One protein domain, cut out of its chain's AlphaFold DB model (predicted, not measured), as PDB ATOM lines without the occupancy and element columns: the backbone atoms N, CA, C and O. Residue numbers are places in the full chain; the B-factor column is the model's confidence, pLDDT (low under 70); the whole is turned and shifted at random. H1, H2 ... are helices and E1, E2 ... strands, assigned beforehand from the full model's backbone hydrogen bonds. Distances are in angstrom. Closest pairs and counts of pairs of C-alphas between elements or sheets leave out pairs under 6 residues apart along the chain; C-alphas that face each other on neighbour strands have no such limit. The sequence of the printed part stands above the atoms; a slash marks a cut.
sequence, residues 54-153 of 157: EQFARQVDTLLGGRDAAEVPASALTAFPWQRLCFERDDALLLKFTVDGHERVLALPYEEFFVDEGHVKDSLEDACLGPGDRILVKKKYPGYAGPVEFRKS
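Overview. This is residues 54 to 153 of the 157 residues of an uncharacterized protein of Xanthomonas sp. GW (UniProt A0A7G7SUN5). Two small antiparallel sheets of three strands each, E2-E3-E4 and E1-E5-E6, make the body, and the long link of residues 109 to 133 ties them together by short pairings with E2 and E6. H1 and the short H2 pack on one face of E1-E5-E6, H1 crossing its strands. The printed part has 100 residues, with two named helices and six named strands in the order H1 E1 H2 E2 E3 E4 E5 E6; the class is mixed, helices and strands. It is compact, with a radius of gyration of the C-alphas of 12.5 A and spans of 40 by 28 by 23 A.

Along the chain. Start at C-alpha 84, at (-35.211, -26.293, 43.248), where E2 begins and runs to residue 89. E3 holds residues 93 to 99, 18.9 A long, and E4 residues 102 to 108, 19.6 A. In the other sheet, find E1 at residues 69 to 73, 13.3 A, E5 at 134 to 139, 16.7 A, and E6 at 148 to 152, ending at C-alpha 152 (-20.896, -23.242, 45.298). H1, residues 54 to 64, begins at C-alpha 54 (-27.558, -27.617, 23.464) and is 15.4 A long; H2 is residues 74 to 77.

Arrangement. E2, E3 and E4 form a meander, each strand the antiparallel neighbour of the one before. In the hairpin of E2 and E3, look at N 86 and O 96, 2.9 A apart and within hydrogen-bond range; in that of E3 and E4, at N 97 and O 104, 2.8 A. Residues 128 to 129 pair antiparallel with residues 85 to 86 of E2, and residues 113 to 114 pair parallel with residues 148 to 149 of E6. Each strand of one sheet is apart from each strand of the other. In the second sheet E5 is the inner strand, antiparallel to E1, with N 72 and O 135 at 3.0 A, and to E6, with N 149 and O 138 at 2.7 A. H1 is on this sheet at a height over the sheet of 9.2 A, over E5 and across the strands at 88 degrees on the local plane; their closest C-alphas, of Leu 64 and Val 137, are 7.3 A apart. H2 is on the same face and touches H1, where the C-alphas of Gln 59 and Leu 77 are closest, at 6.5 A. In H1 every O i to N i+4 pair is within hydrogen-bond range; H2 is too short for such a pair.

Size, cuts and confidence. The C-alphas of Gly 101 and Gly 143 are the two farthest apart, at 39.5 A. The printed part has no cut. The link from E4 to E5, 25 residues, is long. The mean pLDDT of the printed part is 95.4, and no printed residue is under 70.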
ATOM      1  N   GLU A  54     -28.081 -28.675  24.335       93.62
ATOM      2  CA  GLU A  54     -27.558 -27.617  23.464       93.62
ATOM      3  C   GLU A  54     -28.066 -26.237  23.889       93.62
ATOM      4  O   GLU A  54     -27.342 -25.248  23.787       93.62
ATOM      5  N   GLN A  55     -29.317 -26.148  24.352       94.12
ATOM      6  CA  GLN A  55     -29.856 -24.912  24.921       94.12
ATOM      7  C   GLN A  55     -29.131 -24.541  26.213       94.12
ATOM      8  O   GLN A  55     -28.741 -23.386  26.376       94.12
ATOM      9  N   PHE A  56     -28.911 -25.521  27.089       96.00
ATOM     10  CA  PHE A  56     -28.175 -25.327  28.332       96.00
ATOM     11  C   PHE A  56     -26.720 -24.908  28.082       96.00
ATOM     12  O   PHE A  56     -26.262 -23.922  28.650       96.00
ATOM     13  N   ALA A  57     -26.018 -25.577  27.165       95.81
ATOM     14  CA  ALA A  57     -24.642 -25.250  26.799       95.81
ATOM     15  C   ALA A  57     -24.512 -23.808  26.286       95.81
ATOM     16  O   ALA A  57     -23.682 -23.047  26.778       95.81
ATOM     17  N   ARG A  58     -25.404 -23.378  25.380       95.44
ATOM     18  CA  ARG A  58     -25.434 -21.982  24.905       95.44
ATOM     19  C   ARG A  58     -25.690 -20.982  26.030       95.44
ATOM     20  O   ARG A  58     -25.135 -19.882  26.013       95.44
ATOM     21  N   GLN A  59     -26.541 -21.342  26.989       96.62
ATOM     22  CA  GLN A  59     -26.788 -20.502  28.155       96.62
ATOM     23  C   GLN A  59     -25.520 -20.380  29.008       96.62
ATOM     24  O   GLN A  59     -25.128 -19.266  29.342       96.62
ATOM     25  N   VAL A  60     -24.828 -21.486  29.285       96.88
ATOM     26  CA  VAL A  60     -23.547 -21.492  30.011       96.88
ATOM     27  C   VAL A  60     -22.489 -20.638  29.302       96.88
ATOM     28  O   VAL A  60     -21.854 -19.801  29.948       96.88
ATOM     29  N   ASP A  61     -22.353 -20.761  27.982       95.88
ATOM     30  CA  ASP A  61     -21.439 -19.931  27.186       95.88
ATOM     31  C   ASP A  61     -21.770 -18.437  27.301       95.88
ATOM     32  O   ASP A  61     -20.878 -17.595  27.450       95.88
ATOM     33  N   THR A  62     -23.063 -18.102  27.290       96.81
ATOM     34  CA  THR A  62     -23.548 -16.727  27.464       96.81
ATOM     35  C   THR A  62     -23.193 -16.180  28.848       96.81
ATOM     36  O   THR A  62     -22.740 -15.039  28.955       96.81
ATOM     37  N   LEU A  63     -23.338 -16.983  29.907       97.31
ATOM     38  CA  LEU A  63     -22.976 -16.591  31.277       97.31
ATOM     39  C   LEU A  63     -21.469 -16.337  31.421       97.31
ATOM     40  O   LEU A  63     -21.049 -15.365  32.061       97.31
ATOM     41  N   LEU A  64     -20.650 -17.191  30.805       96.25
ATOM     42  CA  LEU A  64     -19.199 -17.028  30.789       96.25
ATOM     43  C   LEU A  64     -18.797 -15.769  30.010       96.25
ATOM     44  O   LEU A  64     -17.911 -15.033  30.453       96.25
ATOM     45  N   GLY A  65     -19.471 -15.465  28.897       95.25
ATOM     46  CA  GLY A  65     -19.265 -14.225  28.142       95.25
ATOM     47  C   GLY A  65     -17.817 -14.061  27.670       95.25
ATOM     48  O   GLY A  65     -17.247 -12.977  27.769       95.25
ATOM     49  N   GLY A  66     -17.185 -15.162  27.255       93.31
ATOM     50  CA  GLY A  66     -15.776 -15.206  26.846       93.31
ATOM     51  C   GLY A  66     -14.758 -15.281  27.992       93.31
ATOM     52  O   GLY A  66     -13.577 -15.498  27.729       93.31
ATOM     53  N   ARG A  67     -15.183 -15.161  29.254       95.31
ATOM     54  CA  ARG A  67     -14.316 -15.318  30.435       95.31
ATOM     55  C   ARG A  67     -14.131 -16.794  30.788       95.31
ATOM     56  O   ARG A  67     -14.842 -17.667  30.292       95.31
ATOM     57  N   ASP A  68     -13.188 -17.066  31.683       95.88
ATOM     58  CA  ASP A  68     -12.956 -18.421  32.199       95.88
ATOM     59  C   ASP A  68     -13.834 -18.766  33.400       95.88
ATOM     60  O   ASP A  68     -14.003 -19.939  33.714       95.88
ATOM     61  N   ALA A  69     -14.404 -17.762  34.069       96.44
ATOM     62  CA  ALA A  69     -15.312 -17.969  35.183       96.44
ATOM     63  C   ALA A  69     -16.341 -16.841  35.293       96.44
ATOM     64  O   ALA A  69     -16.067 -15.687  34.948       96.44
ATOM     65  N   ALA A  70     -17.510 -17.179  35.821       97.12
ATOM     66  CA  ALA A  70     -18.565 -16.241  36.152       97.12
ATOM     67  C   ALA A  70     -19.285 -16.700  37.420       97.12
ATOM     68  O   ALA A  70     -19.683 -17.857  37.537       97.12
ATOM     69  N   GLU A  71     -19.474 -15.776  38.359       97.75
ATOM     70  CA  GLU A  71     -20.354 -16.012  39.495       97.75
ATOM     71  C   GLU A  71     -21.752 -15.478  39.180       97.75
ATOM     72  O   GLU A  71     -21.924 -14.300  38.841       97.75
ATOM     73  N   VAL A  72     -22.760 -16.334  39.301       97.88
ATOM     74  CA  VAL A  72     -24.134 -16.067  38.854       97.88
ATOM     75  C   VAL A  72     -25.135 -16.626  39.870       97.88
ATOM     76  O   VAL A  72     -24.778 -17.522  40.639       97.88
ATOM     77  N   PRO A  73     -26.380 -16.112  39.934       98.06
ATOM     78  CA  PRO A  73     -27.414 -16.822  40.671       98.06
ATOM     79  C   PRO A  73     -27.731 -18.127  39.929       98.06
ATOM     80  O   PRO A  73     -27.683 -18.160  38.698       98.06
ATOM     81  N   ALA A  74     -28.077 -19.189  40.650       98.12
ATOM     82  CA  ALA A  74     -28.358 -20.495  40.062       98.12
ATOM     83  C   ALA A  74     -29.486 -20.415  39.020       98.12
ATOM     84  O   ALA A  74     -29.404 -21.049  37.969       98.12
ATOM     85  N   SER A  75     -30.490 -19.562  39.251       97.31
ATOM     86  CA  SER A  75     -31.564 -19.268  38.287       97.31
ATOM     87  C   SER A  75     -31.081 -18.833  36.904       97.31
ATOM     88  O   SER A  75     -31.794 -19.042  35.931       97.31
ATOM     89  N   ALA A  76     -29.877 -18.270  36.779       97.56
ATOM     90  CA  ALA A  76     -29.341 -17.839  35.493       97.56
ATOM     91  C   ALA A  76     -28.935 -19.007  34.577       97.56
ATOM     92  O   ALA A  76     -28.708 -18.786  33.388       97.56
ATOM     93  N   LEU A  77     -28.848 -20.239  35.096       96.69
ATOM     94  CA  LEU A  77     -28.535 -21.437  34.308       96.69
ATOM     95  C   LEU A  77     -29.623 -21.794  33.286       96.69
ATOM     96  O   LEU A  77     -29.357 -22.538  32.343       96.69
ATOM     97  N   THR A  78     -30.842 -21.282  33.455       95.00
ATOM     98  CA  THR A  78     -31.987 -21.602  32.600       95.00
ATOM     99  C   THR A  78     -32.826 -20.361  32.314       95.00
ATOM    100  O   THR A  78     -32.863 -19.421  33.097       95.00
ATOM    101  N   ALA A  79     -33.548 -20.364  31.192       90.31
ATOM    102  CA  ALA A  79     -34.477 -19.281  30.856       90.31
ATOM    103  C   ALA A  79     -35.873 -19.448  31.491       90.31
ATOM    104  O   ALA A  79     -36.655 -18.500  31.515       90.31
ATOM    105  N   PHE A  80     -36.203 -20.648  31.977       91.06
ATOM    106  CA  PHE A  80     -37.477 -20.940  32.634       91.06
ATOM    107  C   PHE A  80     -37.333 -20.898  34.165       91.06
ATOM    108  O   PHE A  80     -36.246 -21.182  34.682       91.06
ATOM    109  N   PRO A  81     -38.414 -20.567  34.892       93.00
ATOM    110  CA  PRO A  81     -38.422 -20.583  36.349       93.00
ATOM    111  C   PRO A  81     -38.506 -22.012  36.905       93.00
ATOM    112  O   PRO A  81     -39.188 -22.871  36.354       93.00
ATOM    113  N   TRP A  82     -37.856 -22.249  38.040       96.25
ATOM    114  CA  TRP A  82     -37.894 -23.508  38.790       96.25
ATOM    115  C   TRP A  82     -37.811 -23.218  40.291       96.25
ATOM    116  O   TRP A  82     -37.385 -22.135  40.693       96.25
ATOM    117  N   GLN A  83     -38.234 -24.162  41.136       97.31
ATOM    118  CA  GLN A  83     -38.236 -23.988  42.595       97.31
ATOM    119  C   GLN A  83     -36.982 -24.555  43.271       97.31
ATOM    120  O   GLN A  83     -36.535 -24.017  44.283       97.31
ATOM    121  N   ARG A  84     -36.419 -25.639  42.729       98.12
ATOM    122  CA  ARG A  84     -35.211 -26.293  43.248       98.12
ATOM    123  C   ARG A  84     -34.394 -26.892  42.109       98.12
ATOM    124  O   ARG A  84     -34.985 -27.394  41.159       98.12
ATOM    125  N   LEU A  85     -33.072 -26.882  42.240       98.25
ATOM    126  CA  LEU A  85     -32.132 -27.562  41.348       98.25
ATOM    127  C   LEU A  85     -31.185 -28.427  42.180       98.25
ATOM    128  O   LEU A  85     -30.474 -27.881  43.015       98.25
ATOM    129  N   CYS A  86     -31.151 -29.736  41.954       98.19
ATOM    130  CA  CYS A  86     -30.181 -30.641  42.574       98.19
ATOM    131  C   CYS A  86     -29.170 -31.147  41.541       98.19
ATOM    132  O   CYS A  86     -29.533 -31.392  40.388       98.19
ATOM    133  N   PHE A  87     -27.918 -31.287  41.966       98.31
ATOM    134  CA  PHE A  87     -26.829 -31.846  41.172       98.31
ATOM    135  C   PHE A  87     -26.549 -33.256  41.688       98.31
ATOM    136  O   PHE A  87     -26.199 -33.420  42.853       98.31
ATOM    137  N   GLU A  88     -26.697 -34.262  40.836       97.38
ATOM    138  CA  GLU A  88     -26.365 -35.652  41.163       97.38
ATOM    139  C   GLU A  88     -25.257 -36.130  40.228       97.38
ATOM    140  O   GLU A  88     -25.257 -35.831  39.028       97.38
ATOM    141  N   ARG A  89     -24.291 -36.850  40.792       95.75
ATOM    142  CA  ARG A  89     -23.158 -37.399  40.057       95.75
ATOM    143  C   ARG A  89     -23.377 -38.904  39.914       95.75
ATOM    144  O   ARG A  89     -23.254 -39.648  40.877       95.75
ATOM    145  N   ASP A  90     -23.741 -39.331  38.712       93.12
ATOM    146  CA  ASP A  90     -24.001 -40.734  38.365       93.12
ATOM    147  C   ASP A  90     -23.151 -41.105  37.129       93.12
ATOM    148  O   ASP A  90     -22.041 -40.586  36.975       93.12
ATOM    149  N   ASP A  91     -23.659 -41.914  36.200       94.38
ATOM    150  CA  ASP A  91     -23.064 -42.152  34.872       94.38
ATOM    151  C   ASP A  91     -22.884 -40.861  34.037       94.38
ATOM    152  O   ASP A  91     -22.084 -40.811  33.101       94.38
ATOM    153  N   ALA A  92     -23.613 -39.801  34.387       96.75
ATOM    154  CA  ALA A  92     -23.524 -38.450  33.841       96.75
ATOM    155  C   ALA A  92     -23.780 -37.426  34.959       96.75
ATOM    156  O   ALA A  92     -24.302 -37.778  36.021       96.75
ATOM    157  N   LEU A  93     -23.471 -36.147  34.723       97.94
ATOM    158  CA  LEU A  93     -23.919 -35.087  35.624       97.94
ATOM    159  C   LEU A  93     -25.421 -34.871  35.417       97.94
ATOM    160  O   LEU A  93     -25.844 -34.432  34.346       97.94
ATOM    161  N   LEU A  94     -26.232 -35.142  36.436       97.94
ATOM    162  CA  LEU A  94     -27.675 -34.938  36.388       97.94
ATOM    163  C   LEU A  94     -28.048 -33.620  37.064       97.94
ATOM    164  O   LEU A  94     -27.749 -33.393  38.235       97.94
ATOM    165  N   LEU A  95     -28.755 -32.763  36.329       98.06
ATOM    166  CA  LEU A  95     -29.408 -31.571  36.860       98.06
ATOM    167  C   LEU A  95     -30.901 -31.844  37.009       98.06
ATOM    168  O   LEU A  95     -31.616 -31.991  36.014       98.06
ATOM    169  N   LYS A  96     -31.377 -31.906  38.251       97.50
ATOM    170  CA  LYS A  96     -32.766 -32.241  38.586       97.50
ATOM    171  C   LYS A  96     -33.491 -30.991  39.047       97.50
ATOM    172  O   LYS A  96     -33.289 -30.502  40.157       97.50
ATOM    173  N   PHE A  97     -34.326 -30.460  38.167       97.06
ATOM    174  CA  PHE A  97     -35.137 -29.280  38.407       97.06
ATOM    175  C   PHE A  97     -36.501 -29.696  38.951       97.06
ATOM    176  O   PHE A  97     -37.211 -30.474  38.324       97.06
ATOM    177  N   THR A  98     -36.914 -29.134  40.081       97.12
ATOM    178  CA  THR A  98     -38.324 -29.134  40.482       97.12
ATOM    179  C   THR A  98     -39.009 -27.934  39.829       97.12
ATOM    180  O   THR A  98     -38.609 -26.798  40.088       97.12
ATOM    181  N   VAL A  99     -40.019 -28.193  38.998       94.44
ATOM    182  CA  VAL A  99     -40.858 -27.209  38.299       94.44
ATOM    183  C   VAL A  99     -42.321 -27.539  38.580       94.44
ATOM    184  O   VAL A  99     -42.818 -28.585  38.177       94.44
ATOM    185  N   ASP A 100     -42.997 -26.660  39.308       92.19
ATOM    186  CA  ASP A 100     -44.417 -26.767  39.675       92.19
ATOM    187  C   ASP A 100     -44.760 -28.093  40.373       92.19
ATOM    188  O   ASP A 100     -45.812 -28.690  40.168       92.19
ATOM    189  N   GLY A 101     -43.836 -28.566  41.215       91.38
ATOM    190  CA  GLY A 101     -43.963 -29.830  41.944       91.38
ATOM    191  C   GLY A 101     -43.578 -31.075  41.138       91.38
ATOM    192  O   GLY A 101     -43.561 -32.167  41.702       91.38
ATOM    193  N   HIS A 102     -43.218 -30.924  39.863       92.69
ATOM    194  CA  HIS A 102     -42.748 -32.005  39.000       92.69
ATOM    195  C   HIS A 102     -41.231 -31.961  38.824       92.69
ATOM    196  O   HIS A 102     -40.636 -30.890  38.747       92.69
ATOM    197  N   GLU A 103     -40.598 -33.127  38.730       94.00
ATOM    198  CA  GLU A 103     -39.167 -33.220  38.450       94.00
ATOM    199  C   GLU A 103     -38.899 -33.236  36.939       94.00
ATOM    200  O   GLU A 103     -39.565 -33.941  36.178       94.00
ATOM    201  N   ARG A 104     -37.903 -32.463  36.507       93.88
ATOM    202  CA  ARG A 104     -37.328 -32.476  35.160       93.88
ATOM    203  C   ARG A 104     -35.834 -32.729  35.277       93.88
ATOM    204  O   ARG A 104     -35.152 -32.013  36.005       93.88
ATOM    205  N   VAL A 105     -35.325 -33.709  34.541       95.62
ATOM    206  CA  VAL A 105     -33.914 -34.107  34.603       95.62
ATOM    207  C   VAL A 105     -33.217 -33.751  33.298       95.62
ATOM    208  O   VAL A 105     -33.704 -34.087  32.220       95.62
ATOM    209  N   LEU A 106     -32.066 -33.089  33.401       96.50
ATOM    210  CA  LEU A 106     -31.131 -32.886  32.302       96.50
ATOM    211  C   LEU A 106     -29.841 -33.649  32.605       96.50
ATOM    212  O   LEU A 106     -29.142 -33.321  33.559       96.50
ATOM    213  N   ALA A 107     -29.527 -34.645  31.780       96.88
ATOM    214  CA  ALA A 107     -28.261 -35.363  31.844       96.88
ATOM    215  C   ALA A 107     -27.203 -34.655  30.985       96.88
ATOM    216  O   ALA A 107     -27.447 -34.340  29.816       96.88
ATOM    217  N   LEU A 108     -26.030 -34.416  31.567       97.00
ATOM    218  CA  LEU A 108     -24.911 -33.719  30.948       97.00
ATOM    219  C   LEU A 108     -23.663 -34.619  30.913       97.00
ATOM    220  O   LEU A 108     -23.306 -35.201  31.938       97.00
ATOM    221  N   PRO A 109     -22.980 -34.728  29.763       96.38
ATOM    222  CA  PRO A 109     -21.778 -35.546  29.639       96.38
ATOM    223  C   PRO A 109     -20.599 -34.923  30.400       96.38
ATOM    224  O   PRO A 109     -20.373 -33.711  30.313       96.38
ATOM    225  N   TYR A 110     -19.818 -35.748  31.104       95.56
ATOM    226  CA  TYR A 110     -18.681 -35.293  31.920       95.56
ATOM    227  C   TYR A 110     -17.542 -34.666  31.113       95.56
ATOM    228  O   TYR A 110     -16.742 -33.889  31.638       95.56
ATOM    229  N   GLU A 111     -17.479 -34.977  29.822       94.56
ATOM    230  CA  GLU A 111     -16.551 -34.385  28.867       94.56
ATOM    231  C   GLU A 111     -16.836 -32.895  28.629       94.56
ATOM    232  O   GLU A 111     -15.933 -32.156  28.236       94.56
ATOM    233  N   GLU A 112     -18.069 -32.447  28.891       96.44
ATOM    234  CA  GLU A 112     -18.520 -31.067  28.681       96.44
ATOM    235  C   GLU A 112     -18.861 -30.351  30.000       96.44
ATOM    236  O   GLU A 112     -18.624 -29.149  30.124       96.44
ATOM    237  N   PHE A 113     -19.386 -31.062  31.003       97.88
ATOM    238  CA  PHE A 113     -19.888 -30.472  32.247       97.88
ATOM    239  C   PHE A 113     -19.647 -31.380  33.445       97.88
ATOM    240  O   PHE A 113     -19.908 -32.576  33.378       97.88
ATOM    241  N   PHE A 114     -19.228 -30.824  34.577       97.62
ATOM    242  CA  PHE A 114     -19.035 -31.614  35.789       97.62
ATOM    243  C   PHE A 114     -19.230 -30.794  37.067       97.62
ATOM    244  O   PHE A 114     -19.199 -29.562  37.075       97.62
ATOM    245  N   VAL A 115     -19.412 -31.519  38.163       97.69
ATOM    246  CA  VAL A 115     -19.149 -31.059  39.528       97.69
ATOM    247  C   VAL A 115     -18.039 -31.944  40.081       97.69
ATOM    248  O   VAL A 115     -17.894 -33.088  39.645       97.69
ATOM    249  N   ASP A 116     -17.224 -31.413  40.983       96.12
ATOM    250  CA  ASP A 116     -16.177 -32.206  41.631       96.12
ATOM    251  C   ASP A 116     -16.777 -33.190  42.653       96.12
ATOM    252  O   ASP A 116     -17.959 -33.104  42.990       96.12
ATOM    253  N   GLU A 117     -15.973 -34.112  43.171       94.56
ATOM    254  CA  GLU A 117     -16.408 -35.073  44.182       94.56
ATOM    255  C   GLU A 117     -16.858 -34.366  45.476       94.56
ATOM    256  O   GLU A 117     -16.347 -33.309  45.841       94.56
ATOM    257  N   GLY A 118     -17.798 -34.943  46.221       93.25
ATOM    258  CA  GLY A 118     -18.487 -34.298  47.343       93.25
ATOM    259  C   GLY A 118     -17.581 -34.004  48.537       93.25
ATOM    260  O   GLY A 118     -17.902 -33.167  49.381       93.25
ATOM    261  N   HIS A 119     -16.418 -34.653  48.599       92.50
ATOM    262  CA  HIS A 119     -15.380 -34.357  49.581       92.50
ATOM    263  C   HIS A 119     -14.525 -33.132  49.196       92.50
ATOM    264  O   HIS A 119     -13.786 -32.606  50.035       92.50
ATOM    265  N   VAL A 120     -14.614 -32.660  47.949       93.94
ATOM    266  CA  VAL A 120     -13.935 -31.455  47.472       93.94
ATOM    267  C   VAL A 120     -14.699 -30.217  47.922       93.94
ATOM    268  O   VAL A 120     -15.924 -30.111  47.835       93.94
ATOM    269  N   LYS A 121     -13.943 -29.234  48.413       94.31
ATOM    270  CA  LYS A 121     -14.497 -27.977  48.909       94.31
ATOM    271  C   LYS A 121     -15.339 -27.280  47.832       94.31
ATOM    272  O   LYS A 121     -14.878 -27.066  46.711       94.31
ATOM    273  N   ASP A 122     -16.525 -26.835  48.235       95.25
ATOM    274  CA  ASP A 122     -17.494 -26.117  47.399       95.25
ATOM    275  C   ASP A 122     -18.094 -26.973  46.271       95.25
ATOM    276  O   ASP A 122     -18.744 -26.426  45.375       95.25
ATOM    277  N   SER A 123     -17.918 -28.300  46.324       96.69
ATOM    278  CA  SER A 123     -18.614 -29.216  45.428       96.69
ATOM    279  C   SER A 123     -20.135 -29.074  45.560       96.69
ATOM    280  O   SER A 123     -20.691 -28.739  46.621       96.69
ATOM    281  N   LEU A 124     -20.794 -29.301  44.428       97.81
ATOM    282  CA  LEU A 124     -22.237 -29.392  44.312       97.81
ATOM    283  C   LEU A 124     -22.733 -30.843  44.231       97.81
ATOM    284  O   LEU A 124     -23.939 -31.005  44.140       97.81
ATOM    285  N   GLU A 125     -21.881 -31.876  44.297       97.44
ATOM    286  CA  GLU A 125     -22.351 -33.274  44.349       97.44
ATOM    287  C   GLU A 125     -23.367 -33.455  45.488       97.44
ATOM    288  O   GLU A 125     -23.132 -33.035  46.625       97.44
ATOM    289  N   ASP A 126     -24.529 -34.006  45.136       95.94
ATOM    290  CA  ASP A 126     -25.708 -34.222  45.980       95.94
ATOM    291  C   ASP A 126     -26.271 -32.956  46.657       95.94
ATOM    292  O   ASP A 126     -27.093 -33.020  47.578       95.94
ATOM    293  N   ALA A 127     -25.861 -31.768  46.201       96.38
ATOM    294  CA  ALA A 127     -26.348 -30.498  46.713       96.38
ATOM    295  C   ALA A 127     -27.570 -30.013  45.927       96.38
ATOM    296  O   ALA A 127     -27.609 -30.047  44.696       96.38
ATOM    297  N   CYS A 128     -28.539 -29.459  46.656       97.62
ATOM    298  CA  CYS A 128     -29.679 -28.761  46.081       97.62
ATOM    299  C   CYS A 128     -29.582 -27.257  46.336       97.62
ATOM    300  O   CYS A 128     -29.258 -26.827  47.442       97.62
ATOM    301  N   LEU A 129     -29.915 -26.478  45.314       98.12
ATOM    302  CA  LEU A 129     -29.908 -25.027  45.303       98.12
ATOM    303  C   LEU A 129     -31.317 -24.474  45.091       98.12
ATOM    304  O   LEU A 129     -32.146 -25.056  44.380       98.12
ATOM    305  N   GLY A 130     -31.567 -23.314  45.684       97.94
ATOM    306  CA  GLY A 130     -32.653 -22.417  45.331       97.94
ATOM    307  C   GLY A 130     -32.259 -21.451  44.203       97.94
ATOM    308  O   GLY A 130     -31.075 -21.237  43.937       97.94
ATOM    309  N   PRO A 131     -33.238 -20.795  43.554       97.81
ATOM    310  CA  PRO A 131     -32.991 -19.885  42.427       97.81
ATOM    311  C   PRO A 131     -32.025 -18.724  42.726       97.81
ATOM    312  O   PRO A 131     -31.348 -18.234  41.817       97.81
ATOM    313  N   GLY A 132     -31.988 -18.264  43.980       97.19
ATOM    314  CA  GLY A 132     -31.159 -17.144  44.433       97.19
ATOM    315  C   GLY A 132     -29.750 -17.527  44.892       97.19
ATOM    316  O   GLY A 132     -28.926 -16.630  45.065       97.19
ATOM    317  N   ASP A 133     -29.463 -18.820  45.069       97.75
ATOM    318  CA  ASP A 133     -28.149 -19.268  45.531       97.75
ATOM    319  C   ASP A 133     -27.074 -18.921  44.504       97.75
ATOM    320  O   ASP A 133     -27.301 -18.964  43.292       97.75
ATOM    321  N   ARG A 134     -25.889 -18.551  44.986       97.62
ATOM    322  CA  ARG A 134     -24.774 -18.133  44.137       97.62
ATOM    323  C   ARG A 134     -23.895 -19.327  43.799       97.62
ATOM    324  O   ARG A 134     -23.442 -20.049  44.686       97.62
ATOM    325  N   ILE A 135     -23.603 -19.485  42.515       98.19
ATOM    326  CA  ILE A 135     -22.698 -20.513  42.008       98.19
ATOM    327  C   ILE A 135     -21.560 -19.885  41.223       98.19
ATOM    328  O   ILE A 135     -21.709 -18.819  40.619       98.19
ATOM    329  N   LEU A 136     -20.432 -20.582  41.207       98.06
ATOM    330  CA  LEU A 136     -19.333 -20.313  40.301       98.06
ATOM    331  C   LEU A 136     -19.427 -21.279  39.119       98.06
ATOM    332  O   LEU A 136     -19.350 -22.493  39.298       98.06
ATOM    333  N   VAL A 137     -19.571 -20.723  37.920       97.88
ATOM    334  CA  VAL A 137     -19.464 -21.438  36.645       97.88
ATOM    335  C   VAL A 137     -18.063 -21.186  36.113       97.88
ATOM    336  O   VAL A 137     -17.682 -20.027  35.935       97.88
ATOM    337  N   LYS A 138     -17.271 -22.234  35.893       96.19
ATOM    338  CA  LYS A 138     -15.843 -22.087  35.587       96.19
ATOM    339  C   LYS A 138     -15.374 -23.102  34.555       96.19
ATOM    340  O   LYS A 138     -15.659 -24.281  34.667       96.19
ATOM    341  N   LYS A 139     -14.567 -22.677  33.587       96.31
ATOM    342  CA  LYS A 139     -13.848 -23.594  32.697       96.31
ATOM    343  C   LYS A 139     -12.765 -24.330  33.478       96.31
ATOM    344  O   LYS A 139     -11.948 -23.699  34.153       96.31
ATOM    345  N   LYS A 140     -12.691 -25.652  33.321       93.25
ATOM    346  CA  LYS A 140     -11.624 -26.466  33.924       93.25
ATOM    347  C   LYS A 140     -10.231 -26.005  33.488       93.25
ATOM    348  O   LYS A 140      -9.318 -25.940  34.308       93.25
ATOM    349  N   TYR A 141     -10.090 -25.654  32.209       90.88
ATOM    350  CA  TYR A 141      -8.837 -25.207  31.603       90.88
ATOM    351  C   TYR A 141      -8.993 -23.773  31.063       90.88
ATOM    352  O   TYR A 141      -9.651 -23.583  30.037       90.88
ATOM    353  N   PRO A 142      -8.421 -22.758  31.740       87.94
ATOM    354  CA  PRO A 142      -8.476 -21.362  31.304       87.94
ATOM    355  C   PRO A 142      -7.988 -21.176  29.863       87.94
ATOM    356  O   PRO A 142      -6.949 -21.719  29.490       87.94
ATOM    357  N   GLY A 143      -8.730 -20.422  29.050       83.94
ATOM    358  CA  GLY A 143      -8.387 -20.166  27.646       83.94
ATOM    359  C   GLY A 143      -8.687 -21.301  26.655       83.94
ATOM    360  O   GLY A 143      -8.479 -21.109  25.459       83.94
ATOM    361  N   TYR A 144      -9.220 -22.445  27.100       83.19
ATOM    362  CA  TYR A 144      -9.578 -23.577  26.235       83.19
ATOM    363  C   TYR A 144     -11.072 -23.904  26.304       83.19
ATOM    364  O   TYR A 144     -11.737 -23.664  27.312       83.19
ATOM    365  N   ALA A 145     -11.600 -24.495  25.229       76.44
ATOM    366  CA  ALA A 145     -12.902 -25.156  25.241       76.44
ATOM    367  C   ALA A 145     -12.748 -26.517  25.940       76.44
ATOM    368  O   ALA A 145     -12.507 -27.537  25.300       76.44
ATOM    369  N   GLY A 146     -12.754 -26.493  27.270       82.88
ATOM    370  CA  GLY A 146     -12.756 -27.678  28.124       82.88
ATOM    371  C   GLY A 146     -14.059 -27.786  28.913       82.88
ATOM    372  O   GLY A 146     -14.895 -26.884  28.821       82.88
ATOM    373  N   PRO A 147     -14.221 -28.846  29.720       95.06
ATOM    374  CA  PRO A 147     -15.431 -29.028  30.500       95.06
ATOM    375  C   PRO A 147     -15.640 -27.871  31.478       95.06
ATOM    376  O   PRO A 147     -14.680 -27.298  32.017       95.06
ATOM    377  N   VAL A 148     -16.903 -27.540  31.714       97.56
ATOM    378  CA  VAL A 148     -17.322 -26.512  32.663       97.56
ATOM    379  C   VAL A 148     -17.636 -27.154  34.010       97.56
ATOM    380  O   VAL A 148     -18.423 -28.091  34.106       97.56
ATOM    381  N   GLU A 149     -17.006 -26.630  35.052       97.62
ATOM    382  CA  GLU A 149     -17.221 -26.964  36.453       97.62
ATOM    383  C   GLU A 149     -18.307 -26.059  37.049       97.62
ATOM    384  O   GLU A 149     -18.259 -24.830  36.887       97.62
ATOM    385  N   PHE A 150     -19.236 -26.651  37.798       98.12
ATOM    386  CA  PHE A 150     -20.154 -25.923  38.673       98.12
ATOM    387  C   PHE A 150     -19.754 -26.111  40.135       98.12
ATOM    388  O   PHE A 150     -19.547 -27.230  40.599       98.12
ATOM    389  N   ARG A 151     -19.684 -25.006  40.880       97.50
ATOM    390  CA  ARG A 151     -19.349 -24.999  42.311       97.50
ATOM    391  C   ARG A 151     -20.263 -24.065  43.081       97.50
ATOM    392  O   ARG A 151     -20.787 -23.100  42.519       97.50
ATOM    393  N   LYS A 152     -20.371 -24.270  44.390       95.88
ATOM    394  CA  LYS A 152     -20.896 -23.242  45.298       95.88
ATOM    395  C   LYS A 152     -20.009 -21.999  45.194       95.88
ATOM    396  O   LYS A 152     -18.785 -22.116  45.104       95.88
ATOM    397  N   SER A 153     -20.604 -20.806  45.183       91.56
ATOM    398  CA  SER A 153     -19.799 -19.596  45.355       91.56
ATOM    399  C   SER A 153     -19.228 -19.581  46.774       91.56
ATOM    400  O   SER A 153     -19.938 -19.835  47.744       91.56
TER     401      SER A 153